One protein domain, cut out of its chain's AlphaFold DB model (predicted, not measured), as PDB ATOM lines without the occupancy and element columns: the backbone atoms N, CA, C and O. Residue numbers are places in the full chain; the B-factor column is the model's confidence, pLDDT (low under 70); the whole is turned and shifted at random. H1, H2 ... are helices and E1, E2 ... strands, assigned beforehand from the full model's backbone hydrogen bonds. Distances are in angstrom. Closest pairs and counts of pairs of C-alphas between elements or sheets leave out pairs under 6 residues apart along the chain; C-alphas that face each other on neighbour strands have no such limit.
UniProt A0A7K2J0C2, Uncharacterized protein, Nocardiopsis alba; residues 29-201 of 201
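What this domain is: This is residues 29 to 201 of the 201 residues of an uncharacterized protein of Nocardiopsis alba (UniProt A0A7K2J0C2). Two four-stranded sheets, each strongly twisted, stand face to face as a sandwich with their strands at 32 degrees; H1, H2 and H3 gather at one end of it, and H4 fills the place beside edge strand E6 and over E5 of the other sheet. A small hairpin, E9 and E10, ends the printed part at a corner of the sandwich, next to H1. The printed part has 173 residues with four named helices and ten named strands, in the order E1 E2 H1 H2 E3 E4 H3 H4 E5 E6 E7 E8 E9 E10; the class is mixed, helices and strands. The sheets, E1 E8 E7 E6 and E2 E3 E4 E5, are antiparallel throughout. The whole is compact, with a radius of gyration of the C-alphas of 15.8 A, and spans 44 by 42 by 24 A, only just flat.

Where its parts are: Start at C-alpha 37, at (94.156, 230.989, 211.948), where E1 begins and runs to 40. E2 is residues 42 to 46, and the short helices H1, 49 to 54, and H2, 56 to 61, follow. Next come E3, 66 to 72, 18.8 A long, and E4, 80 to 87, 23.0 A. H3, residues 92 to 102, measures 15.1 A, and H4, 109 to 118, begins at (102.288, 204.376, 196.556) and measures 14.3 A. After E5, 133 to 138, 16.5 A, you reach E6, 151 to 158, 21.6 A; E7, 164 to 174, 26.4 A, which bends by 77 degrees at residue 167; and E8, 180 to 187, 20.8 A, which bends by 56 degrees at residue 183. E9, 190 to 192, and E10, 198 to 200, come last; E10 ends at (84.689, 212.135, 222.863).

How they stand to each other: In the sheet E1 E8 E7 E6, look first at E6, E7 and E8, a meander, each strand the antiparallel neighbour of the one before. N 153 and O 170 are 2.9 A apart in hairpin E6 and E7, and N 171 and O 184 3.0 A in hairpin E7 and E8. E1 pairs with E8, N 182 to O 37 at 2.8 A. In the other sheet, these backbone atoms are within hydrogen-bond range: N 45 and O 67 at 2.8 A between the neighbours E2 and E3, N 85 and O 68 at 2.8 A in hairpin E3 and E4, and N 136 and O 82 at 2.9 A between the neighbours E4 and E5. Between the sheets, the closest C-alphas of E3 and E6 are those of Ile 67 and Ala 153, 6.7 A apart. H4 is on both sheets; its C-alpha 117 comes within 4.6 A of C-alpha 154 of E6, and its height over the sheet E2 E3 E4 E5 is 9.8 A. H3 touches H4, with C-alphas 100 and 109 at 4.1 A, opposite ways at a steep tilt of 61 degrees, and only grazes the sheet E1 E8 E7 E6 with residues 95 to 100. H2 is on that same sheet, with C-alphas 61 and 157 of E6 5.0 A apart. H1 and H2 only just touch, with 3 pairs of C-alphas within 8 A, and only at the corner, closest at Ile 52 and Ala 59, 5.4 A. The C-alphas of Leu 51 in H1 and Trp 198 in E10 are 6.6 A apart. In hairpin E9 and E10, N 199 and O 191 are 2.9 A apart. In H1, H2, H3 and H4 every O i to N i+4 pair is within hydrogen-bond range.

The domain as a whole: The two C-alphas farthest apart, those of Glu 105 and Asn 195, are 45.3 A from each other. The printed part has no cut. Its long links are residues 119 to 132, H4 to E5, and 139 to 150, E5 to E6. The mean pLDDT of the printed part is 89.7; look for values under 70 at residues 103 to 106, 123 to 125 and 162.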
ATOM      1  N   VAL A  29     102.251 227.654 214.424       94.81
ATOM      2  CA  VAL A  29     101.845 226.279 214.752       94.81
ATOM      3  C   VAL A  29     100.342 226.240 214.989       94.81
ATOM      4  O   VAL A  29      99.850 226.901 215.901       94.81
ATOM      5  N   PHE A  30      99.629 225.438 214.203       95.62
ATOM      6  CA  PHE A  30      98.207 225.169 214.374       95.62
ATOM      7  C   PHE A  30      98.009 223.810 215.057       95.62
ATOM      8  O   PHE A  30      98.281 222.758 214.474       95.62
ATOM      9  N   ASP A  31      97.530 223.828 216.301       93.31
ATOM     10  CA  ASP A  31      97.412 222.646 217.169       93.31
ATOM     11  C   ASP A  31      95.971 222.131 217.336       93.31
ATOM     12  O   ASP A  31      95.687 221.326 218.224       93.31
ATOM     13  N   PHE A  32      95.049 222.600 216.488       93.75
ATOM     14  CA  PHE A  32      93.629 222.235 216.492       93.75
ATOM     15  C   PHE A  32      92.849 222.612 217.767       93.75
ATOM     16  O   PHE A  32      91.693 222.208 217.908       93.75
ATOM     17  N   THR A  33      93.430 223.389 218.691       89.88
ATOM     18  CA  THR A  33      92.695 223.939 219.850       89.88
ATOM     19  C   THR A  33      91.869 225.177 219.487       89.88
ATOM     20  O   THR A  33      90.934 225.548 220.201       89.88
ATOM     21  N   GLU A  34      92.165 225.775 218.334       88.94
ATOM     22  CA  GLU A  34      91.387 226.822 217.681       88.94
ATOM     23  C   GLU A  34      90.766 226.287 216.384       88.94
ATOM     24  O   GLU A  34      91.192 225.273 215.835       88.94
ATOM     25  N   THR A  35      89.736 226.968 215.877       87.62
ATOM     26  CA  THR A  35      89.044 226.565 214.638       87.62
ATOM     27  C   THR A  35      89.508 227.333 213.405       87.62
ATOM     28  O   THR A  35      89.078 227.012 212.304       87.62
ATOM     29  N   SER A  36      90.326 228.373 213.577       89.69
ATOM     30  CA  SER A  36      90.768 229.254 212.495       89.69
ATOM     31  C   SER A  36      92.080 229.949 212.844       89.69
ATOM     32  O   SER A  36      92.329 230.223 214.016       89.69
ATOM     33  N   MET A  37      92.865 230.300 211.831       93.12
ATOM     34  CA  MET A  37      94.156 230.989 211.948       93.12
ATOM     35  C   MET A  37      94.413 231.812 210.681       93.12
ATOM     36  O   MET A  37      93.921 231.462 209.614       93.12
ATOM     37  N   GLY A  38      95.199 232.883 210.788       89.50
ATOM     38  CA  GLY A  38      95.706 233.644 209.644       89.50
ATOM     39  C   GLY A  38      95.620 235.164 209.841       89.50
ATOM     40  O   GLY A  38      94.926 235.630 210.754       89.50
ATOM     41  N   PRO A  39      96.302 235.957 208.995       95.06
ATOM     42  CA  PRO A  39      97.169 235.521 207.891       95.06
ATOM     43  C   PRO A  39      98.480 234.895 208.383       95.06
ATOM     44  O   PRO A  39      99.019 235.326 209.404       95.06
ATOM     45  N   ALA A  40      98.995 233.910 207.647       95.62
ATOM     46  CA  ALA A  40     100.304 233.300 207.887       95.62
ATOM     47  C   ALA A  40     101.049 233.048 206.565       95.62
ATOM     48  O   ALA A  40     100.431 232.743 205.550       95.62
ATOM     49  N   GLU A  41     102.381 233.143 206.573       94.44
ATOM     50  CA  GLU A  41     103.218 232.772 205.414       94.44
ATOM     51  C   GLU A  41     103.517 231.263 205.382       94.44
ATOM     52  O   GLU A  41     103.802 230.677 204.337       94.44
ATOM     53  N   THR A  42     103.510 230.618 206.547       97.12
ATOM     54  CA  THR A  42     103.783 229.189 206.716       97.12
ATOM     55  C   THR A  42     103.043 228.693 207.949       97.12
ATOM     56  O   THR A  42     103.148 229.310 209.011       97.12
ATOM     57  N   ILE A  43     102.336 227.572 207.818       97.88
ATOM     58  CA  ILE A  43     101.578 226.957 208.913       97.88
ATOM     59  C   ILE A  43     102.104 225.545 209.140       97.88
ATOM     60  O   ILE A  43     102.145 224.739 208.215       97.88
ATOM     61  N   GLU A  44     102.490 225.238 210.370       97.88
ATOM     62  CA  GLU A  44     102.791 223.882 210.807       97.88
ATOM     63  C   GLU A  44     101.597 223.317 211.580       97.88
ATOM     64  O   GLU A  44     101.296 223.743 212.692       97.88
ATOM     65  N   PHE A  45     100.927 222.325 211.009       97.81
ATOM     66  CA  PHE A  45      99.864 221.594 211.681       97.81
ATOM     67  C   PHE A  45     100.453 220.483 212.551       97.81
ATOM     68  O   PHE A  45     101.333 219.739 212.102       97.81
ATOM     69  N   ARG A  46      99.942 220.333 213.779       96.62
ATOM     70  CA  ARG A  46     100.296 219.231 214.690       96.62
ATOM     71  C   ARG A  46      99.096 218.777 215.499       96.62
ATOM     72  O   ARG A  46      98.400 219.600 216.081       96.62
ATOM     73  N   VAL A  47      98.880 217.468 215.591       95.56
ATOM     74  CA  VAL A  47      97.865 216.929 216.506       95.56
ATOM     75  C   VAL A  47      98.324 217.169 217.951       95.56
ATOM     76  O   VAL A  47      99.475 216.862 218.263       95.56
ATOM     77  N   PRO A  48      97.468 217.705 218.837       94.31
ATOM     78  CA  PRO A  48      97.876 218.037 220.196       94.31
ATOM     79  C   PRO A  48      98.166 216.770 221.011       94.31
ATOM     80  O   PRO A  48      97.420 215.791 220.936       94.31
ATOM     81  N   ASP A  49      99.223 216.811 221.829       93.25
ATOM     82  CA  ASP A  49      99.687 215.667 222.632       93.25
ATOM     83  C   ASP A  49      98.578 215.082 223.517       93.25
ATOM     84  O   ASP A  49      98.441 213.866 223.608       93.25
ATOM     85  N   GLU A  50      97.730 215.931 224.108       93.19
ATOM     86  CA  GLU A  50      96.575 215.490 224.902       93.19
ATOM     87  C   GLU A  50      95.660 214.561 224.090       93.19
ATOM     88  O   GLU A  50      95.270 213.494 224.560       93.19
ATOM     89  N   LEU A  51      95.348 214.931 222.847       93.75
ATOM     90  CA  LEU A  51      94.469 214.139 221.994       93.75
ATOM     91  C   LEU A  51      95.135 212.820 221.569       93.75
ATOM     92  O   LEU A  51      94.467 211.787 221.511       93.75
ATOM     93  N   ILE A  52      96.450 212.838 221.335       94.12
ATOM     94  CA  ILE A  52      97.250 211.633 221.068       94.12
ATOM     95  C   ILE A  52      97.216 210.684 222.276       94.12
ATOM     96  O   ILE A  52      96.982 209.488 222.114       94.12
ATOM     97  N   GLU A  53      97.411 211.197 223.493       94.00
ATOM     98  CA  GLU A  53      97.381 210.396 224.724       94.00
ATOM     99  C   GLU A  53      95.996 209.783 224.991       94.00
ATOM    100  O   GLU A  53      95.884 208.675 225.531       94.00
ATOM    101  N   MET A  54      94.934 210.493 224.605       94.75
ATOM    102  CA  MET A  54      93.553 210.043 224.764       94.75
ATOM    103  C   MET A  54      93.123 208.991 223.729       94.75
ATOM    104  O   MET A  54      92.250 208.170 224.035       94.75
ATOM    105  N   ASP A  55      93.718 208.982 222.531       94.75
ATOM    106  CA  ASP A  55      93.417 208.034 221.451       94.75
ATOM    107  C   ASP A  55      94.626 207.133 221.144       94.75
ATOM    108  O   ASP A  55      95.398 207.359 220.215       94.75
ATOM    109  N   GLN A  56      94.771 206.061 221.932       92.12
ATOM    110  CA  GLN A  56      95.871 205.095 221.780       92.12
ATOM    111  C   GLN A  56      95.904 204.444 220.391       92.12
ATOM    112  O   GLN A  56      96.982 204.169 219.872       92.12
ATOM    113  N   GLU A  57      94.741 204.225 219.767       91.69
ATOM    114  CA  GLU A  57      94.675 203.663 218.415       91.69
ATOM    115  C   GLU A  57      95.311 204.619 217.400       91.69
ATOM    116  O   GLU A  57      96.063 204.179 216.533       91.69
ATOM    117  N   TYR A  58      95.045 205.924 217.513       93.19
ATOM    118  CA  TYR A  58      95.745 206.927 216.718       93.19
ATOM    119  C   TYR A  58      97.239 206.983 217.058       93.19
ATOM    120  O   TYR A  58      98.058 206.922 216.147       93.19
ATOM    121  N   ALA A  59      97.615 207.027 218.339       92.31
ATOM    122  CA  ALA A  59      99.019 207.105 218.753       92.31
ATOM    123  C   ALA A  59      99.880 205.948 218.210       92.31
ATOM    124  O   ALA A  59     101.030 206.154 217.822       92.31
ATOM    125  N   GLU A  60      99.326 204.735 218.162       89.88
ATOM    126  CA  GLU A  60     100.030 203.539 217.690       89.88
ATOM    127  C   GLU A  60     100.074 203.410 216.161       89.88
ATOM    128  O   GLU A  60     100.959 202.726 215.649       89.88
ATOM    129  N   ASN A  61      99.143 204.043 215.436       89.81
ATOM    130  CA  ASN A  61      98.940 203.805 213.999       89.81
ATOM    131  C   ASN A  61      98.980 205.073 213.134       89.81
ATOM    132  O   ASN A  61      98.678 205.008 211.940       89.81
ATOM    133  N   ARG A  62      99.306 206.240 213.699       91.94
ATOM    134  CA  ARG A  62      99.495 207.472 212.923       91.94
ATOM    135  C   ARG A  62     100.655 207.331 211.935       91.94
ATOM    136  O   ARG A  62     101.562 206.527 212.134       91.94
ATOM    137  N   VAL A  63     100.594 208.123 210.867       90.00
ATOM    138  CA  VAL A  63     101.547 208.046 209.744       90.00
ATOM    139  C   VAL A  63     102.445 209.279 209.642       90.00
ATOM    140  O   VAL A  63     103.564 209.177 209.160       90.00
ATOM    141  N   VAL A  64     101.962 210.442 210.077       92.19
ATOM    142  CA  VAL A  64     102.695 211.715 210.074       92.19
ATOM    143  C   VAL A  64     102.505 212.399 211.424       92.19
ATOM    144  O   VAL A  64     101.416 212.333 212.000       92.19
ATOM    145  N   ASP A  65     103.547 213.068 211.911       92.81
ATOM    146  CA  ASP A  65     103.512 213.844 213.159       92.81
ATOM    147  C   ASP A  65     103.206 215.317 212.925       92.81
ATOM    148  O   ASP A  65     102.606 215.983 213.768       92.81
ATOM    149  N   SER A  66     103.640 215.835 211.779       96.00
ATOM    150  CA  SER A  66     103.425 217.225 211.398       96.00
ATOM    151  C   SER A  66     103.254 217.351 209.895       96.00
ATOM    152  O   SER A  66     103.804 216.567 209.117       96.00
ATOM    153  N   ILE A  67     102.486 218.359 209.503       97.88
ATOM    154  CA  ILE A  67     102.318 218.771 208.115       97.88
ATOM    155  C   ILE A  67     102.601 220.265 208.095       97.88
ATOM    156  O   ILE A  67     101.887 221.028 208.738       97.88
ATOM    157  N   THR A  68     103.649 220.685 207.398       98.31
ATOM    158  CA  THR A  68     103.946 222.107 207.202       98.31
ATOM    159  C   THR A  68     103.501 222.518 205.815       98.31
ATOM    160  O   THR A  68     103.818 221.831 204.849       98.31
ATOM    161  N   VAL A  69     102.782 223.630 205.707       98.06
ATOM    162  CA  VAL A  69     102.325 224.171 204.428       98.06
ATOM    163  C   VAL A  69     102.851 225.579 204.205       98.06
ATOM    164  O   VAL A  69     102.937 226.384 205.135       98.06
ATOM    165  N   SER A  70     103.196 225.881 202.958       97.81
ATOM    166  CA  SER A  70     103.619 227.211 202.516       97.81
ATOM    167  C   SER A  70     103.188 227.454 201.072       97.81
ATOM    168  O   SER A  70     103.092 226.516 200.279       97.81
ATOM    169  N   ALA A  71     102.921 228.710 200.717       96.88
ATOM    170  CA  ALA A  71     102.656 229.063 199.328       96.88
ATOM    171  C   ALA A  71     103.908 228.841 198.459       96.88
ATOM    172  O   ALA A  71     105.036 229.116 198.877       96.88
ATOM    173  N   THR A  72     103.709 228.366 197.232       96.00
ATOM    174  CA  THR A  72     104.769 228.177 196.234       96.00
ATOM    175  C   THR A  72     104.301 228.646 194.855       96.00
ATOM    176  O   THR A  72     103.128 228.954 194.652       96.00
ATOM    177  N   GLU A  73     105.224 228.732 193.898       93.75
ATOM    178  CA  GLU A  73     104.892 229.063 192.509       93.75
ATOM    179  C   GLU A  73     104.001 227.971 191.895       93.75
ATOM    180  O   GLU A  73     104.333 226.783 191.956       93.75
ATOM    181  N   ALA A  74     102.871 228.389 191.325       92.88
ATOM    182  CA  ALA A  74     101.935 227.519 190.628       92.88
ATOM    183  C   ALA A  74     102.394 227.214 189.200       92.88
ATOM    184  O   ALA A  74     103.120 227.991 188.577       92.88
ATOM    185  N   GLU A  75     101.935 226.085 188.662       91.44
ATOM    186  CA  GLU A  75     102.204 225.724 187.267       91.44
ATOM    187  C   GLU A  75     101.405 226.599 186.290       91.44
ATOM    188  O   GLU A  75     101.926 227.001 185.243       91.44
ATOM    189  N   ASP A  76     100.156 226.924 186.641       90.81
ATOM    190  CA  ASP A  76      99.338 227.917 185.948       90.81
ATOM    191  C   ASP A  76      99.384 229.256 186.713       90.81
ATOM    192  O   ASP A  76      99.026 229.308 187.888       90.81
ATOM    193  N   PRO A  77      99.769 230.379 186.075       89.94
ATOM    194  CA  PRO A  77      99.856 231.682 186.739       89.94
ATOM    195  C   PRO A  77      98.501 232.275 187.162       89.94
ATOM    196  O   PRO A  77      98.470 233.348 187.768       89.94
ATOM    197  N   SER A  78      97.381 231.658 186.774       91.38
ATOM    198  CA  SER A  78      96.036 232.008 187.244       91.38
ATOM    199  C   SER A  78      95.588 231.215 188.474       91.38
ATOM    200  O   SER A  78      94.530 231.519 189.030       91.38
ATOM    201  N   GLU A  79      96.393 230.247 188.906       94.56
ATOM    202  CA  GLU A  79      96.165 229.402 190.073       94.56
ATOM    203  C   GLU A  79      97.171 229.717 191.187       94.56
ATOM    204  O   GLU A  79      98.107 230.508 191.029       94.56
ATOM    205  N   CYS A  80      96.939 229.109 192.343       95.81
ATOM    206  CA  CYS A  80      97.847 229.102 193.472       95.81
ATOM    207  C   CYS A  80      98.396 227.689 193.666       95.81
ATOM    208  O   CYS A  80      97.789 226.703 193.250       95.81
ATOM    209  N   ALA A  81      99.532 227.593 194.346       95.56
ATOM    210  CA  ALA A  81     100.090 226.319 194.749       95.56
ATOM    211  C   ALA A  81     100.532 226.358 196.202       95.56
ATOM    212  O   ALA A  81     101.042 227.366 196.699       95.56
ATOM    213  N   VAL A  82     100.363 225.225 196.868       96.94
ATOM    214  CA  VAL A  82     100.813 225.023 198.239       96.94
ATOM    215  C   VAL A  82     101.785 223.864 198.256       96.94
ATOM    216  O   VAL A  82     101.477 222.762 197.801       96.94
ATOM    217  N   ARG A  83     102.966 224.118 198.808       97.50
ATOM    218  CA  ARG A  83     103.917 223.078 199.155       97.50
ATOM    219  C   ARG A  83     103.571 222.529 200.531       97.50
ATOM    220  O   ARG A  83     103.405 223.296 201.474       97.50
ATOM    221  N   TYR A  84     103.522 221.209 200.620       98.06
ATOM    222  CA  TYR A  84     103.429 220.432 201.843       98.06
ATOM    223  C   TYR A  84     104.795 219.825 202.136       98.06
ATOM    224  O   TYR A  84     105.387 219.209 201.253       98.06
ATOM    225  N   ASP A  85     105.263 219.941 203.370       97.38
ATOM    226  CA  ASP A  85     106.415 219.215 203.893       97.38
ATOM    227  C   ASP A  85     105.938 218.339 205.066       97.38
ATOM    228  O   ASP A  85     105.289 218.818 206.002       97.38
ATOM    229  N   PHE A  86     106.226 217.039 204.996       95.19
ATOM    230  CA  PHE A  86     105.720 216.035 205.934       95.19
ATOM    231  C   PHE A  86     106.792 215.657 206.958       95.19
ATOM    232  O   PHE A  86     107.895 215.230 206.611       95.19
ATOM    233  N   GLY A  87     106.463 215.807 208.241       93.50
ATOM    234  CA  GLY A  87     107.337 215.415 209.340       93.50
ATOM    235  C   GLY A  87     106.981 214.034 209.878       93.50
ATOM    236  O   GLY A  87     105.867 213.819 210.359       93.50
ATOM    237  N   TYR A  88     107.961 213.133 209.845       90.12
ATOM    238  CA  TYR A  88     107.899 211.776 210.391       90.12
ATOM    239  C   TYR A  88     108.823 211.657 211.609       90.12
ATOM    240  O   TYR A  88     109.944 212.179 211.579       90.12
ATOM    241  N   THR A  89     108.424 210.923 212.650       79.06
ATOM    242  CA  THR A  89     109.322 210.547 213.751       79.06
ATOM    243  C   THR A  89     109.292 209.045 214.029       79.06
ATOM    244  O   THR A  89     108.289 208.363 213.861       79.06
ATOM    245  N   GLY A  90     110.438 208.500 214.449       77.06
ATOM    246  CA  GLY A  90     110.556 207.071 214.749       77.06
ATOM    247  C   GLY A  90     110.280 206.188 213.529       77.06
ATOM    248  O   GLY A  90     110.869 206.395 212.472       77.06
ATOM    249  N   ASP A  91     109.389 205.213 213.700       76.50
ATOM    250  CA  ASP A  91     109.075 204.181 212.703       76.50
ATOM    251  C   ASP A  91     107.949 204.619 211.731       76.50
ATOM    252  O   ASP A  91     107.403 203.809 210.979       76.50
ATOM    253  N   ASP A  92     107.571 205.902 211.730       79.88
ATOM    254  CA  ASP A  92     106.426 206.417 210.963       79.88
ATOM    255  C   ASP A  92     106.637 206.364 209.441       79.88
ATOM    256  O   ASP A  92     105.695 206.099 208.692       79.88
ATOM    257  N   LEU A  93     107.877 206.520 208.962       78.44
ATOM    258  CA  LEU A  93     108.196 206.355 207.538       78.44
ATOM    259  C   LEU A  93     108.071 204.890 207.088       78.44
ATOM    260  O   LEU A  93     107.635 204.623 205.965       78.44
ATOM    261  N   ASP A  94     108.408 203.940 207.964       81.00
ATOM    262  CA  ASP A  94     108.222 202.514 207.686       81.00
ATOM    263  C   ASP A  94     106.723 202.191 207.591       81.00
ATOM    264  O   ASP A  94     106.301 201.502 206.661       81.00
ATOM    265  N   ARG A  95     105.893 202.772 208.475       80.25
ATOM    266  CA  ARG A  95     104.422 202.661 208.408       80.25
ATOM    267  C   ARG A  95     103.843 203.279 207.142       80.25
ATOM    268  O   ARG A  95     102.935 202.697 206.550       80.25
ATOM    269  N   LEU A  96     104.342 204.444 206.718       82.38
ATOM    270  CA  LEU A  96     103.946 205.055 205.451       82.38
ATOM    271  C   LEU A  96     104.310 204.151 204.277       82.38
ATOM    272  O   LEU A  96     103.469 203.910 203.418       82.38
ATOM    273  N   THR A  97     105.533 203.627 204.258       79.44
ATOM    274  CA  THR A  97     105.990 202.721 203.200       79.44
ATOM    275  C   THR A  97     105.109 201.476 203.150       79.44
ATOM    276  O   THR A  97     104.594 201.139 202.088       79.44
ATOM    277  N   GLU A  98     104.831 200.855 204.299       79.44
ATOM    278  CA  GLU A  98     103.925 199.709 204.399       79.44
ATOM    279  C   GLU A  98     102.505 200.052 203.919       79.44
ATOM    280  O   GLU A  98     101.912 199.293 203.150       79.44
ATOM    281  N   PHE A  99     101.947 201.197 204.324       79.94
ATOM    282  CA  PHE A  99     100.653 201.683 203.831       79.94
ATOM    283  C   PHE A  99     100.657 201.850 202.306       79.94
ATOM    284  O   PHE A  99      99.759 201.363 201.615       79.94
ATOM    285  N   ALA A 100     101.677 202.521 201.781       76.00
ATOM    286  CA  ALA A 100     101.769 202.882 200.381       76.00
ATOM    287  C   ALA A 100     101.979 201.636 199.496       76.00
ATOM    288  O   ALA A 100     101.360 201.517 198.437       76.00
ATOM    289  N   GLU A 101     102.762 200.658 199.960       70.81
ATOM    290  CA  GLU A 101     102.933 199.352 199.312       70.81
ATOM    291  C   GLU A 101     101.663 198.489 199.384       70.81
ATOM    292  O   GLU A 101     101.276 197.877 198.388       70.81
ATOM    293  N   ASN A 102     100.952 198.482 200.517       71.38
ATOM    294  CA  ASN A 102      99.700 197.731 200.664       71.38
ATOM    295  C   ASN A 102      98.553 198.290 199.805       71.38
ATOM    296  O   ASN A 102      97.576 197.587 199.538       71.38
ATOM    297  N   HIS A 103      98.642 199.542 199.351       65.44
ATOM    298  CA  HIS A 103      97.677 200.154 198.427       65.44
ATOM    299  C   HIS A 103      98.036 200.017 196.944       65.44
ATOM    300  O   HIS A 103      97.211 200.380 196.093       65.44
ATOM    301  N   TYR A 104      99.175 199.384 196.631       56.56
ATOM    302  CA  TYR A 104      99.693 199.200 195.271       56.56
ATOM    303  C   TYR A 104      98.693 198.540 194.309       56.56
ATOM    304  O   TYR A 104      98.661 198.863 193.124       56.56
ATOM    305  N   GLU A 105      97.828 197.643 194.798       54.06
ATOM    306  CA  GLU A 105      96.828 196.970 193.951       54.06
ATOM    307  C   GLU A 105      95.708 197.908 193.451       54.06
ATOM    308  O   GLU A 105      94.974 197.544 192.530       54.06
ATOM    309  N   THR A 106      95.575 199.112 194.025       64.00
ATOM    310  CA  THR A 106      94.526 200.088 193.669       64.00
ATOM    311  C   THR A 106      95.053 201.404 193.103       64.00
ATOM    312  O   THR A 106      94.341 202.026 192.315       64.00
ATOM    313  N   ARG A 107      96.264 201.827 193.486       72.38
ATOM    314  CA  ARG A 107      96.947 203.036 192.999       72.38
ATOM    315  C   ARG A 107      98.439 202.993 193.376       72.38
ATOM    316  O   ARG A 107      98.780 202.331 194.357       72.38
ATOM    317  N   PRO A 108      99.331 203.683 192.647       82.00
ATOM    318  CA  PRO A 108     100.730 203.833 193.034       82.00
ATOM    319  C   PRO A 108     100.918 204.366 194.473       82.00
ATOM    320  O   PRO A 108     100.128 205.194 194.927       82.00
ATOM    321  N   PRO A 109     101.988 203.954 195.183       82.94
ATOM    322  CA  PRO A 109     102.288 204.376 196.556       82.94
ATOM    323  C   PRO A 109     102.231 205.898 196.778       82.94
ATOM    324  O   PRO A 109     101.608 206.363 197.731       82.94
ATOM    325  N   ARG A 110     102.826 206.682 195.868       85.62
ATOM    326  CA  ARG A 110     102.841 208.156 195.946       85.62
ATOM    327  C   ARG A 110     101.445 208.758 195.843       85.62
ATOM    328  O   ARG A 110     101.086 209.615 196.637       85.62
ATOM    329  N   GLU A 111     100.625 208.246 194.934       86.75
ATOM    330  CA  GLU A 111      99.231 208.671 194.789       86.75
ATOM    331  C   GLU A 111      98.394 208.356 196.041       86.75
ATOM    332  O   GLU A 111      97.518 209.131 196.429       86.75
ATOM    333  N   ALA A 112      98.655 207.216 196.694       84.94
ATOM    334  CA  ALA A 112      97.996 206.855 197.946       84.94
ATOM    335  C   ALA A 112      98.372 207.790 199.094       84.94
ATOM    336  O   ALA A 112      97.481 208.258 199.803       84.94
ATOM    337  N   ALA A 113      99.664 208.069 199.257       88.19
ATOM    338  CA  ALA A 113     100.170 208.969 200.284       88.19
ATOM    339  C   ALA A 113      99.675 210.407 200.071       88.19
ATOM    340  O   ALA A 113      99.104 210.992 200.989       88.19
ATOM    341  N   PHE A 114      99.784 210.927 198.845       91.50
ATOM    342  CA  PHE A 114      99.296 212.257 198.484       91.50
ATOM    343  C   PHE A 114      97.820 212.426 198.853       91.50
ATOM    344  O   PHE A 114      97.478 213.266 199.680       91.50
ATOM    345  N   ASN A 115      96.948 211.549 198.342       89.69
ATOM    346  CA  ASN A 115      95.514 211.628 198.618       89.69
ATOM    347  C   ASN A 115      95.177 211.479 200.112       89.69
ATOM    348  O   ASN A 115      94.217 212.084 200.592       89.69
ATOM    349  N   ALA A 116      95.941 210.667 200.851       90.00
ATOM    350  CA  ALA A 116      95.716 210.474 202.278       90.00
ATOM    351  C   ALA A 116      95.965 211.760 203.081       90.00
ATOM    352  O   ALA A 116      95.187 212.038 203.995       90.00
ATOM    353  N   PHE A 117      97.001 212.532 202.738       93.06
ATOM    354  CA  PHE A 117      97.420 213.706 203.511       93.06
ATOM    355  C   PHE A 117      96.830 215.029 203.018       93.06
ATOM    356  O   PHE A 117      96.584 215.908 203.839       93.06
ATOM    357  N   THR A 118      96.587 215.172 201.713       93.50
ATOM    358  CA  THR A 118      96.089 216.428 201.116       93.50
ATOM    359  C   THR A 118      94.595 216.386 200.817       93.50
ATOM    360  O   THR A 118      93.952 217.415 200.665       93.50
ATOM    361  N   GLY A 119      94.037 215.180 200.692       90.25
ATOM    362  CA  GLY A 119      92.662 214.965 200.261       90.25
ATOM    363  C   GLY A 119      92.398 215.101 198.771       90.25
ATOM    364  O   GLY A 119      91.314 214.721 198.321       90.25
ATOM    365  N   GLU A 120      93.402 215.522 198.014       90.25
ATOM    366  CA  GLU A 120      93.289 215.796 196.592       90.25
ATOM    367  C   GLU A 120      93.448 214.545 195.730       90.25
ATOM    368  O   GLU A 120      94.021 213.523 196.138       90.25
ATOM    369  N   ALA A 121      92.904 214.617 194.514       82.00
ATOM    370  CA  ALA A 121      93.169 213.616 193.491       82.00
ATOM    371  C   ALA A 121      94.609 213.808 192.982       82.00
ATOM    372  O   ALA A 121      94.949 214.909 192.557       82.00
ATOM    373  N   PRO A 122      95.458 212.774 193.032       72.94
ATOM    374  CA  PRO A 122      96.871 212.922 192.711       72.94
ATOM    375  C   PRO A 122      97.122 212.948 191.199       72.94
ATOM    376  O   PRO A 122      96.422 212.270 190.442       72.94
ATOM    377  N   ASN A 123      98.196 213.621 190.787       68.50
ATOM    378  CA  ASN A 123      98.983 213.260 189.608       68.50
ATOM    379  C   ASN A 123     100.343 212.676 190.044       68.50
ATOM    380  O   ASN A 123     100.865 212.987 191.117       68.50
ATOM    381  N   ASP A 124     100.957 211.839 189.202       59.53
ATOM    382  CA  ASP A 124     102.178 211.069 189.516       59.53
ATOM    383  C   ASP A 124     103.402 211.911 189.945       59.53
ATOM    384  O   ASP A 124     104.370 211.343 190.469       59.53
ATOM    385  N   THR A 125     103.379 213.221 189.670       67.00
ATOM    386  CA  THR A 125     104.456 214.200 189.901       67.00
ATOM    387  C   THR A 125     104.263 215.068 191.139       67.00
ATOM    388  O   THR A 125     105.177 215.806 191.494       67.00
ATOM    389  N   ASP A 126     103.111 214.984 191.798       83.44
ATOM    390  CA  ASP A 126     102.737 215.955 192.831       83.44
ATOM    391  C   ASP A 126     103.396 215.659 194.185       83.44
ATOM    392  O   ASP A 126     103.309 216.469 195.101       83.44
ATOM    393  N   MET A 127     104.072 214.512 194.322       90.44
ATOM    394  CA  MET A 127     104.762 214.079 195.538       90.44
ATOM    395  C   MET A 127     106.172 213.570 195.230       90.44
ATOM    396  O   MET A 127     106.372 212.828 194.265       90.44
ATOM    397  N   GLU A 128     107.133 213.931 196.082       90.94
ATOM    398  CA  GLU A 128     108.520 213.460 195.996       90.94
ATOM    399  C   GLU A 128     108.632 211.938 196.202       90.94
ATOM    400  O   GLU A 128     107.818 211.308 196.882       90.94
ATOM    401  N   ASP A 129     109.687 211.339 195.641       86.56
ATOM    402  CA  ASP A 129     109.935 209.888 195.697       86.56
ATOM    403  C   ASP A 129     110.154 209.347 197.116       86.56
ATOM    404  O   ASP A 129     109.894 208.172 197.378       86.56
ATOM    405  N   ASP A 130     110.648 210.190 198.020       87.12
ATOM    406  CA  ASP A 130     110.887 209.858 199.425       87.12
ATOM    407  C   ASP A 130     109.705 210.216 200.336       87.12
ATOM    408  O   ASP A 130     109.815 210.105 201.556       87.12
ATOM    409  N   PHE A 131     108.580 210.635 199.746       90.44
ATOM    410  CA  PHE A 131     107.371 211.074 200.435       90.44
ATOM    411  C   PHE A 131     107.561 212.286 201.363       90.44
ATOM    412  O   PHE A 131     106.667 212.604 202.140       90.44
ATOM    413  N   SER A 132     108.694 212.989 201.291       92.50
ATOM    414  CA  SER A 132     108.998 214.096 202.208       92.50
ATOM    415  C   SER A 132     108.161 215.345 201.951       92.50
ATOM    416  O   SER A 132     107.948 216.147 202.861       92.50
ATOM    417  N   SER A 133     107.688 215.531 200.717       95.25
ATOM    418  CA  SER A 133     106.931 216.717 200.338       95.25
ATOM    419  C   SER A 133     106.027 216.489 199.136       95.25
ATOM    420  O   SER A 133     106.196 215.531 198.378       95.25
ATOM    421  N   ALA A 134     105.060 217.389 198.984       95.81
ATOM    422  CA  ALA A 134     104.128 217.424 197.870       95.81
ATOM    423  C   ALA A 134     103.799 218.867 197.470       95.81
ATOM    424  O   ALA A 134     103.974 219.793 198.262       95.81
ATOM    425  N   VAL A 135     103.300 219.062 196.252       95.62
ATOM    426  CA  VAL A 135     102.757 220.342 195.785       95.62
ATOM    427  C   VAL A 135     101.323 220.127 195.327       95.62
ATOM    428  O   VAL A 135     101.048 219.248 194.518       95.62
ATOM    429  N   VAL A 136     100.412 220.939 195.852       95.00
ATOM    430  CA  VAL A 136      98.996 220.934 195.482       95.00
ATOM    431  C   VAL A 136      98.692 222.207 194.704       95.00
ATOM    432  O   VAL A 136      98.927 223.301 195.219       95.00
ATOM    433  N   GLN A 137      98.160 222.058 193.490       93.56
ATOM    434  CA  GLN A 137      97.599 223.158 192.701       93.56
ATOM    435  C   GLN A 137      96.138 223.377 193.104       93.56
ATOM    436  O   GLN A 137      95.380 222.416 193.245       93.56
ATOM    437  N   LEU A 138      95.736 224.632 193.277       92.19
ATOM    438  CA  LEU A 138      94.378 225.000 193.660       92.19
ATOM    439  C   LEU A 138      94.024 226.403 193.178       92.19
ATOM    440  O   LEU A 138      94.878 227.223 192.844       92.19
ATOM    441  N   LYS A 139      92.733 226.720 193.190       95.25
ATOM    442  CA  LYS A 139      92.303 228.100 192.987       95.25
ATOM    443  C   LYS A 139      92.740 228.961 194.163       95.25
ATOM    444  O   LYS A 139      92.620 228.560 195.315       95.25
ATOM    445  N   CYS A 140      93.215 230.162 193.856       95.94
ATOM    446  CA  CYS A 140      93.485 231.156 194.880       95.94
ATOM    447  C   CYS A 140      92.178 231.621 195.529       95.94
ATOM    448  O   CYS A 140      91.236 231.993 194.824       95.94
ATOM    449  N   ALA A 141      92.175 231.716 196.855       96.62
ATOM    450  CA  ALA A 141      91.112 232.366 197.602       96.62
ATOM    451  C   ALA A 141      90.974 233.836 197.193       96.62
ATOM    452  O   ALA A 141      91.958 234.577 197.073       96.62
ATOM    453  N   LEU A 142      89.729 234.283 197.028       95.75
ATOM    454  CA  LEU A 142      89.433 235.671 196.666       95.75
ATOM    455  C   LEU A 142      89.412 236.606 197.883       95.75
ATOM    456  O   LEU A 142      89.397 237.832 197.726       95.75
ATOM    457  N   SER A 143      89.370 236.045 199.093       95.00
ATOM    458  CA  SER A 143      89.381 236.791 200.351       95.00
ATOM    459  C   SER A 143      89.834 235.918 201.530       95.00
ATOM    460  O   SER A 143      89.692 234.700 201.450       95.00
ATOM    461  N   PRO A 144      90.247 236.518 202.662       93.56
ATOM    462  CA  PRO A 144      90.613 235.788 203.884       93.56
ATOM    463  C   PRO A 144      89.525 234.892 204.488       93.56
ATOM    464  O   PRO A 144      89.814 234.117 205.384       93.56
ATOM    465  N   SER A 145      88.267 235.048 204.072       91.94
ATOM    466  CA  SER A 145      87.130 234.247 204.546       91.94
ATOM    467  C   SER A 145      86.548 233.355 203.450       91.94
ATOM    468  O   SER A 145      85.391 232.957 203.547       91.94
ATOM    469  N   ASP A 146      87.278 233.164 202.350       91.25
ATOM    470  CA  ASP A 146      86.877 232.256 201.281       91.25
ATOM    471  C   ASP A 146      87.139 230.814 201.724       91.25
ATOM    472  O   ASP A 146      88.285 230.363 201.757       91.25
ATOM    473  N   ASP A 147      86.060 230.135 202.100       86.06
ATOM    474  CA  ASP A 147      86.021 228.746 202.555       86.06
ATOM    475  C   ASP A 147      85.606 227.776 201.435       86.06
ATOM    476  O   ASP A 147      85.337 226.603 201.688       86.06
ATOM    477  N   SER A 148      85.533 228.263 200.191       87.75
ATOM    478  CA  SER A 148      85.069 227.483 199.040       87.75
ATOM    479  C   SER A 148      86.198 226.961 198.151       87.75
ATOM    480  O   SER A 148      86.045 225.904 197.539       87.75
ATOM    481  N   ASP A 149      87.322 227.678 198.110       90.81
ATOM    482  CA  ASP A 149      88.546 227.300 197.404       90.81
ATOM    483  C   ASP A 149      89.635 226.951 198.444       90.81
ATOM    484  O   ASP A 149      90.546 227.736 198.724       90.81
ATOM    485  N   THR A 150      89.491 225.783 199.078       93.44
ATOM    486  CA  THR A 150      90.348 225.296 200.176       93.44
ATOM    487  C   THR A 150      91.129 224.036 199.793       93.44
ATOM    488  O   THR A 150      90.777 223.323 198.856       93.44
ATOM    489  N   ALA A 151      92.199 223.769 200.538       94.94
ATOM    490  CA  ALA A 151      92.899 222.493 200.610       94.94
ATOM    491  C   ALA A 151      92.869 221.965 202.053       94.94
ATOM    492  O   ALA A 151      92.458 222.668 202.982       94.94
ATOM    493  N   GLU A 152      93.321 220.726 202.254       96.31
ATOM    494  CA  GLU A 152      93.266 220.066 203.555       96.31
ATOM    495  C   GLU A 152      94.637 219.593 204.049       96.31
ATOM    496  O   GLU A 152      95.429 219.019 203.307       96.31
ATOM    497  N   ALA A 153      94.881 219.748 205.351       97.31
ATOM    498  CA  ALA A 153      95.964 219.072 206.060       97.31
ATOM    499  C   ALA A 153      95.382 217.911 206.880       97.31
ATOM    500  O   ALA A 153      94.829 218.123 207.963       97.31
ATOM    501  N   ARG A 154      95.475 216.679 206.358       96.62
ATOM    502  CA  ARG A 154      94.870 215.476 206.953       96.62
ATOM    503  C   ARG A 154      95.882 214.640 207.725       96.62
ATOM    504  O   ARG A 154      96.798 214.048 207.157       96.62
ATOM    505  N   PHE A 155      95.622 214.461 209.013       95.75
ATOM    506  CA  PHE A 155      96.310 213.474 209.833       95.75
ATOM    507  C   PHE A 155      95.541 212.163 209.793       95.75
ATOM    508  O   PHE A 155      94.365 212.090 210.163       95.75
ATOM    509  N   VAL A 156      96.214 211.107 209.354       93.06
ATOM    510  CA  VAL A 156      95.615 209.784 209.174       93.06
ATOM    511  C   VAL A 156      96.251 208.762 210.103       93.06
ATOM    512  O   VAL A 156      97.396 208.909 210.536       93.06
ATOM    513  N   ARG A 157      95.501 207.692 210.361       90.50
ATOM    514  CA  ARG A 157      96.028 206.444 210.916       90.50
ATOM    515  C   ARG A 157      95.798 205.286 209.964       90.50
ATOM    516  O   ARG A 157      94.809 205.291 209.221       90.50
ATOM    517  N   THR A 158      96.683 204.302 209.998       86.62
ATOM    518  CA  THR A 158      96.482 203.019 209.326       86.62
ATOM    519  C   THR A 158      95.518 202.139 210.124       86.62
ATOM    520  O   THR A 158      95.240 202.369 211.300       86.62
ATOM    521  N   ASN A 159      94.951 201.140 209.456       81.56
ATOM    522  CA  ASN A 159      94.173 200.077 210.073       81.56
ATOM    523  C   ASN A 159      94.765 198.708 209.713       81.56
ATOM    524  O   ASN A 159      95.515 198.580 208.746       81.56
ATOM    525  N   ASP A 160      94.338 197.667 210.428       76.38
ATOM    526  CA  ASP A 160      94.810 196.280 210.256       76.38
ATOM    527  C   ASP A 160      94.634 195.701 208.838       76.38
ATOM    528  O   ASP A 160      95.129 194.617 208.532       76.38
ATOM    529  N   LYS A 161      93.868 196.372 207.969       71.50
ATOM    530  CA  LYS A 161      93.631 195.966 206.576       71.50
ATOM    531  C   LYS A 161      94.497 196.749 205.586       71.50
ATOM    532  O   LYS A 161      94.226 196.693 204.389       71.50
ATOM    533  N   GLY A 162      95.484 197.497 206.077       67.88
ATOM    534  CA  GLY A 162      96.387 198.312 205.270       67.88
ATOM    535  C   GLY A 162      95.746 199.576 204.698       67.88
ATOM    536  O   GLY A 162      96.345 200.204 203.838       67.88
ATOM    537  N   GLY A 163      94.534 199.946 205.130       76.06
ATOM    538  CA  GLY A 163      93.882 201.195 204.730       76.06
ATOM    539  C   GLY A 163      94.166 202.340 205.688       76.06
ATOM    540  O   GLY A 163      94.460 202.105 206.856       76.06
ATOM    541  N   THR A 164      94.006 203.575 205.221       83.56
ATOM    542  CA  THR A 164      94.033 204.764 206.082       83.56
ATOM    543  C   THR A 164      92.639 205.261 206.414       83.56
ATOM    544  O   THR A 164      91.640 204.989 205.743       83.56
ATOM    545  N   THR A 165      92.545 205.976 207.521       87.38
ATOM    546  CA  THR A 165      91.348 206.710 207.915       87.38
ATOM    547  C   THR A 165      91.789 208.035 208.510       87.38
ATOM    548  O   THR A 165      92.685 208.052 209.356       87.38
ATOM    549  N   HIS A 166      91.182 209.139 208.064       89.94
ATOM    550  CA  HIS A 166      91.445 210.441 208.669       89.94
ATOM    551  C   HIS A 166      91.061 210.402 210.152       89.94
ATOM    552  O   HIS A 166      90.035 209.826 210.538       89.94
ATOM    553  N   PHE A 167      91.912 211.002 210.971       95.00
ATOM    554  CA  PHE A 167      91.702 211.190 212.395       95.00
ATOM    555  C   PHE A 167      91.280 212.629 212.677       95.00
ATOM    556  O   PHE A 167      90.237 212.852 213.283       95.00
ATOM    557  N   ILE A 168      92.054 213.587 212.171       96.44
ATOM    558  CA  ILE A 168      91.775 215.016 212.267       96.44
ATOM    559  C   ILE A 168      92.279 215.715 211.005       96.44
ATOM    560  O   ILE A 168      93.271 215.282 210.411       96.44
ATOM    561  N   LEU A 169      91.580 216.758 210.574       96.50
ATOM    562  CA  LEU A 169      91.962 217.581 209.434       96.50
ATOM    563  C   LEU A 169      91.689 219.057 209.701       96.50
ATOM    564  O   LEU A 169      90.795 219.396 210.482       96.50
ATOM    565  N   ALA A 170      92.470 219.910 209.047       97.38
ATOM    566  CA  ALA A 170      92.223 221.343 208.954       97.38
ATOM    567  C   ALA A 170      91.999 221.723 207.490       97.38
ATOM    568  O   ALA A 170      92.762 221.295 206.622       97.38
ATOM    569  N   GLU A 171      90.979 222.537 207.240       96.94
ATOM    570  CA  GLU A 171      90.727 223.161 205.942       96.94
ATOM    571  C   GLU A 171      91.378 224.541 205.923       96.94
ATOM    572  O   GLU A 171      91.169 225.353 206.833       96.94
ATOM    573  N   PHE A 172      92.157 224.824 204.885       97.31
ATOM    574  CA  PHE A 172      92.843 226.099 204.737       97.31
ATOM    575  C   PHE A 172      92.819 226.587 203.289       97.31
ATOM    576  O   PHE A 172      92.677 225.798 202.364       97.31
ATOM    577  N   SER A 173      92.958 227.891 203.078       97.00
ATOM    578  CA  SER A 173      93.077 228.484 201.745       97.00
ATOM    579  C   SER A 173      94.350 229.310 201.607       97.00
ATOM    580  O   SER A 173      95.002 229.644 202.599       97.00
ATOM    581  N   VAL A 174      94.711 229.610 200.359       97.19
ATOM    582  CA  VAL A 174      95.871 230.427 199.992       97.19
ATOM    583  C   VAL A 174      95.425 231.569 199.085       97.19
ATOM    584  O   VAL A 174      94.675 231.364 198.128       97.19
ATOM    585  N   MET A 175      95.864 232.786 199.385       96.75
ATOM    586  CA  MET A 175      95.610 233.968 198.563       96.75
ATOM    587  C   MET A 175      96.709 234.168 197.512       96.75
ATOM    588  O   MET A 175      97.802 233.615 197.606       96.75
ATOM    589  N   SER A 176      96.440 234.992 196.493       95.62
ATOM    590  CA  SER A 176      97.381 235.241 195.384       95.62
ATOM    591  C   SER A 176      98.706 235.900 195.794       95.62
ATOM    592  O   SER A 176      99.648 235.935 195.008       95.62
ATOM    593  N   ASP A 177      98.760 236.495 196.983       94.75
ATOM    594  CA  ASP A 177      99.974 237.053 197.588       94.75
ATOM    595  C   ASP A 177     100.732 236.044 198.470       94.75
ATOM    596  O   ASP A 177     101.817 236.365 198.951       94.75
ATOM    597  N   GLY A 178     100.205 234.826 198.620       95.50
ATOM    598  CA  GLY A 178     100.803 233.731 199.380       95.50
ATOM    599  C   GLY A 178     100.352 233.641 200.838       95.50
ATOM    600  O   GLY A 178     100.831 232.756 201.544       95.50
ATOM    601  N   GLU A 179      99.447 234.512 201.300       97.12
ATOM    602  CA  GLU A 179      98.903 234.420 202.659       97.12
ATOM    603  C   GLU A 179      97.973 233.203 202.808       97.12
ATOM    604  O   GLU A 179      97.116 232.942 201.959       97.12
ATOM    605  N   LEU A 180      98.139 232.475 203.913       97.44
ATOM    606  CA  LEU A 180      97.375 231.283 204.273       97.44
ATOM    607  C   LEU A 180      96.374 231.574 205.397       97.44
ATOM    608  O   LEU A 180      96.675 232.319 206.337       97.44
ATOM    609  N   PHE A 181      95.209 230.928 205.325       97.19
ATOM    610  CA  PHE A 181      94.125 231.058 206.303       97.19
ATOM    611  C   PHE A 181      93.493 229.698 206.593       97.19
ATOM    612  O   PHE A 181      93.102 229.004 205.661       97.19
ATOM    613  N   VAL A 182      93.357 229.327 207.865       97.12
ATOM    614  CA  VAL A 182      92.617 228.132 208.306       97.12
ATOM    615  C   VAL A 182      91.171 228.523 208.601       97.12
ATOM    616  O   VAL A 182      90.937 229.482 209.340       97.12
ATOM    617  N   HIS A 183      90.216 227.759 208.069       93.56
ATOM    618  CA  HIS A 183      88.775 228.053 208.155       93.56
ATOM    619  C   HIS A 183      88.004 227.086 209.044       93.56
ATOM    620  O   HIS A 183      86.957 227.445 209.586       93.56
ATOM    621  N   GLY A 184      88.505 225.861 209.191       89.94
ATOM    622  CA  GLY A 184      87.773 224.811 209.873       89.94
ATOM    623  C   GLY A 184      88.643 223.640 210.288       89.94
ATOM    624  O   GLY A 184      89.735 223.418 209.767       89.94
ATOM    625  N   VAL A 185      88.117 222.888 211.252       93.75
ATOM    626  CA  VAL A 185      88.701 221.653 211.765       93.75
ATOM    627  C   VAL A 185      87.614 220.594 211.838       93.75
ATOM    628  O   VAL A 185      86.545 220.834 212.408       93.75
ATOM    629  N   GLU A 186      87.916 219.402 211.340       93.88
ATOM    630  CA  GLU A 186      87.114 218.206 211.576       93.88
ATOM    631  C   GLU A 186      87.961 217.174 212.321       93.88
ATOM    632  O   GLU A 186      89.040 216.795 211.874       93.88
ATOM    633  N   ALA A 187      87.457 216.697 213.460       94.06
ATOM    634  CA  ALA A 187      88.074 215.627 214.232       94.06
ATOM    635  C   ALA A 187      87.101 214.451 214.360       94.06
ATOM    636  O   ALA A 187      85.952 214.583 214.795       94.06
ATOM    637  N   ARG A 188      87.558 213.258 213.992       90.06
ATOM    638  CA  ARG A 188      86.726 212.060 213.987       90.06
ATOM    639  C   ARG A 188      86.547 211.540 215.407       90.06
ATOM    640  O   ARG A 188      87.512 211.180 216.063       90.06
ATOM    641  N   SER A 189      85.297 211.433 215.864       92.25
ATOM    642  CA  SER A 189      84.951 210.971 217.226       92.25
ATOM    643  C   SER A 189      85.435 211.875 218.365       92.25
ATOM    644  O   SER A 189      85.295 211.497 219.529       92.25
ATOM    645  N   TRP A 190      85.930 213.068 218.046       94.44
ATOM    646  CA  TRP A 190      86.461 214.036 218.997       94.44
ATOM    647  C   TRP A 190      85.887 215.421 218.708       94.44
ATOM    648  O   TRP A 190      85.545 215.746 217.575       94.44
ATOM    649  N   ARG A 191      85.736 216.232 219.751       93.81
ATOM    650  CA  ARG A 191      85.338 217.640 219.644       93.81
ATOM    651  C   ARG A 191      85.868 218.421 220.836       93.81
ATOM    652  O   ARG A 191      86.082 217.836 221.898       93.81
ATOM    653  N   LEU A 192      85.989 219.732 220.686       91.25
ATOM    654  CA  LEU A 192      86.266 220.626 221.805       91.25
ATOM    655  C   LEU A 192      84.981 220.901 222.600       91.25
ATOM    656  O   LEU A 192      83.903 221.105 222.029       91.25
ATOM    657  N   ASP A 193      85.080 220.888 223.928       90.62
ATOM    658  CA  ASP A 193      84.032 221.396 224.813       90.62
ATOM    659  C   ASP A 193      84.071 222.937 224.908       90.62
ATOM    660  O   ASP A 193      84.920 223.607 224.323       90.62
ATOM    661  N   SER A 194      83.148 223.538 225.669       89.56
ATOM    662  CA  SER A 194      83.089 225.001 225.834       89.56
ATOM    663  C   SER A 194      84.295 225.615 226.556       89.56
ATOM    664  O   SER A 194      84.384 226.836 226.644       89.56
ATOM    665  N   ASN A 195      85.161 224.788 227.139       89.56
ATOM    666  CA  ASN A 195      86.375 225.204 227.829       89.56
ATOM    667  C   ASN A 195      87.630 224.944 226.979       89.56
ATOM    668  O   ASN A 195      88.725 225.201 227.469       89.56
ATOM    669  N   GLY A 196      87.478 224.443 225.746       86.38
ATOM    670  CA  GLY A 196      88.593 224.099 224.866       86.38
ATOM    671  C   GLY A 196      89.255 222.757 225.187       86.38
ATOM    672  O   GLY A 196      90.374 222.534 224.748       86.38
ATOM    673  N   ASN A 197      88.598 221.866 225.940       90.81
ATOM    674  CA  ASN A 197      89.135 220.526 226.194       90.81
ATOM    675  C   ASN A 197      88.638 219.535 225.144       90.81
ATOM    676  O   ASN A 197      87.451 219.537 224.793       90.81
ATOM    677  N   TRP A 198      89.508 218.618 224.728       93.69
ATOM    678  CA  TRP A 198      89.116 217.499 223.880       93.69
ATOM    679  C   TRP A 198      88.211 216.524 224.631       93.69
ATOM    680  O   TRP A 198      88.520 216.031 225.716       93.69
ATOM    681  N   VAL A 199      87.059 216.217 224.040       93.12
ATOM    682  CA  VAL A 199      86.110 215.230 224.559       93.12
ATOM    683  C   VAL A 199      85.621 214.322 223.443       93.12
ATOM    684  O   VAL A 199      85.527 214.717 222.279       93.12
ATOM    685  N   LYS A 200      85.261 213.092 223.809       92.75
ATOM    686  CA  LYS A 200      84.689 212.135 222.863       92.75
ATOM    687  C   LYS A 200      83.326 212.631 222.355       92.75
ATOM    688  O   LYS A 200      82.483 213.056 223.154       92.75
ATOM    689  N   GLY A 201      83.157 212.610 221.034       82.50
ATOM    690  CA  GLY A 201      81.960 213.036 220.297       82.50
ATOM    691  C   GLY A 201      80.805 212.047 220.344       82.50
ATOM    692  O   GLY A 201      81.057 210.830 220.507       82.50
TER     693      GLY A 201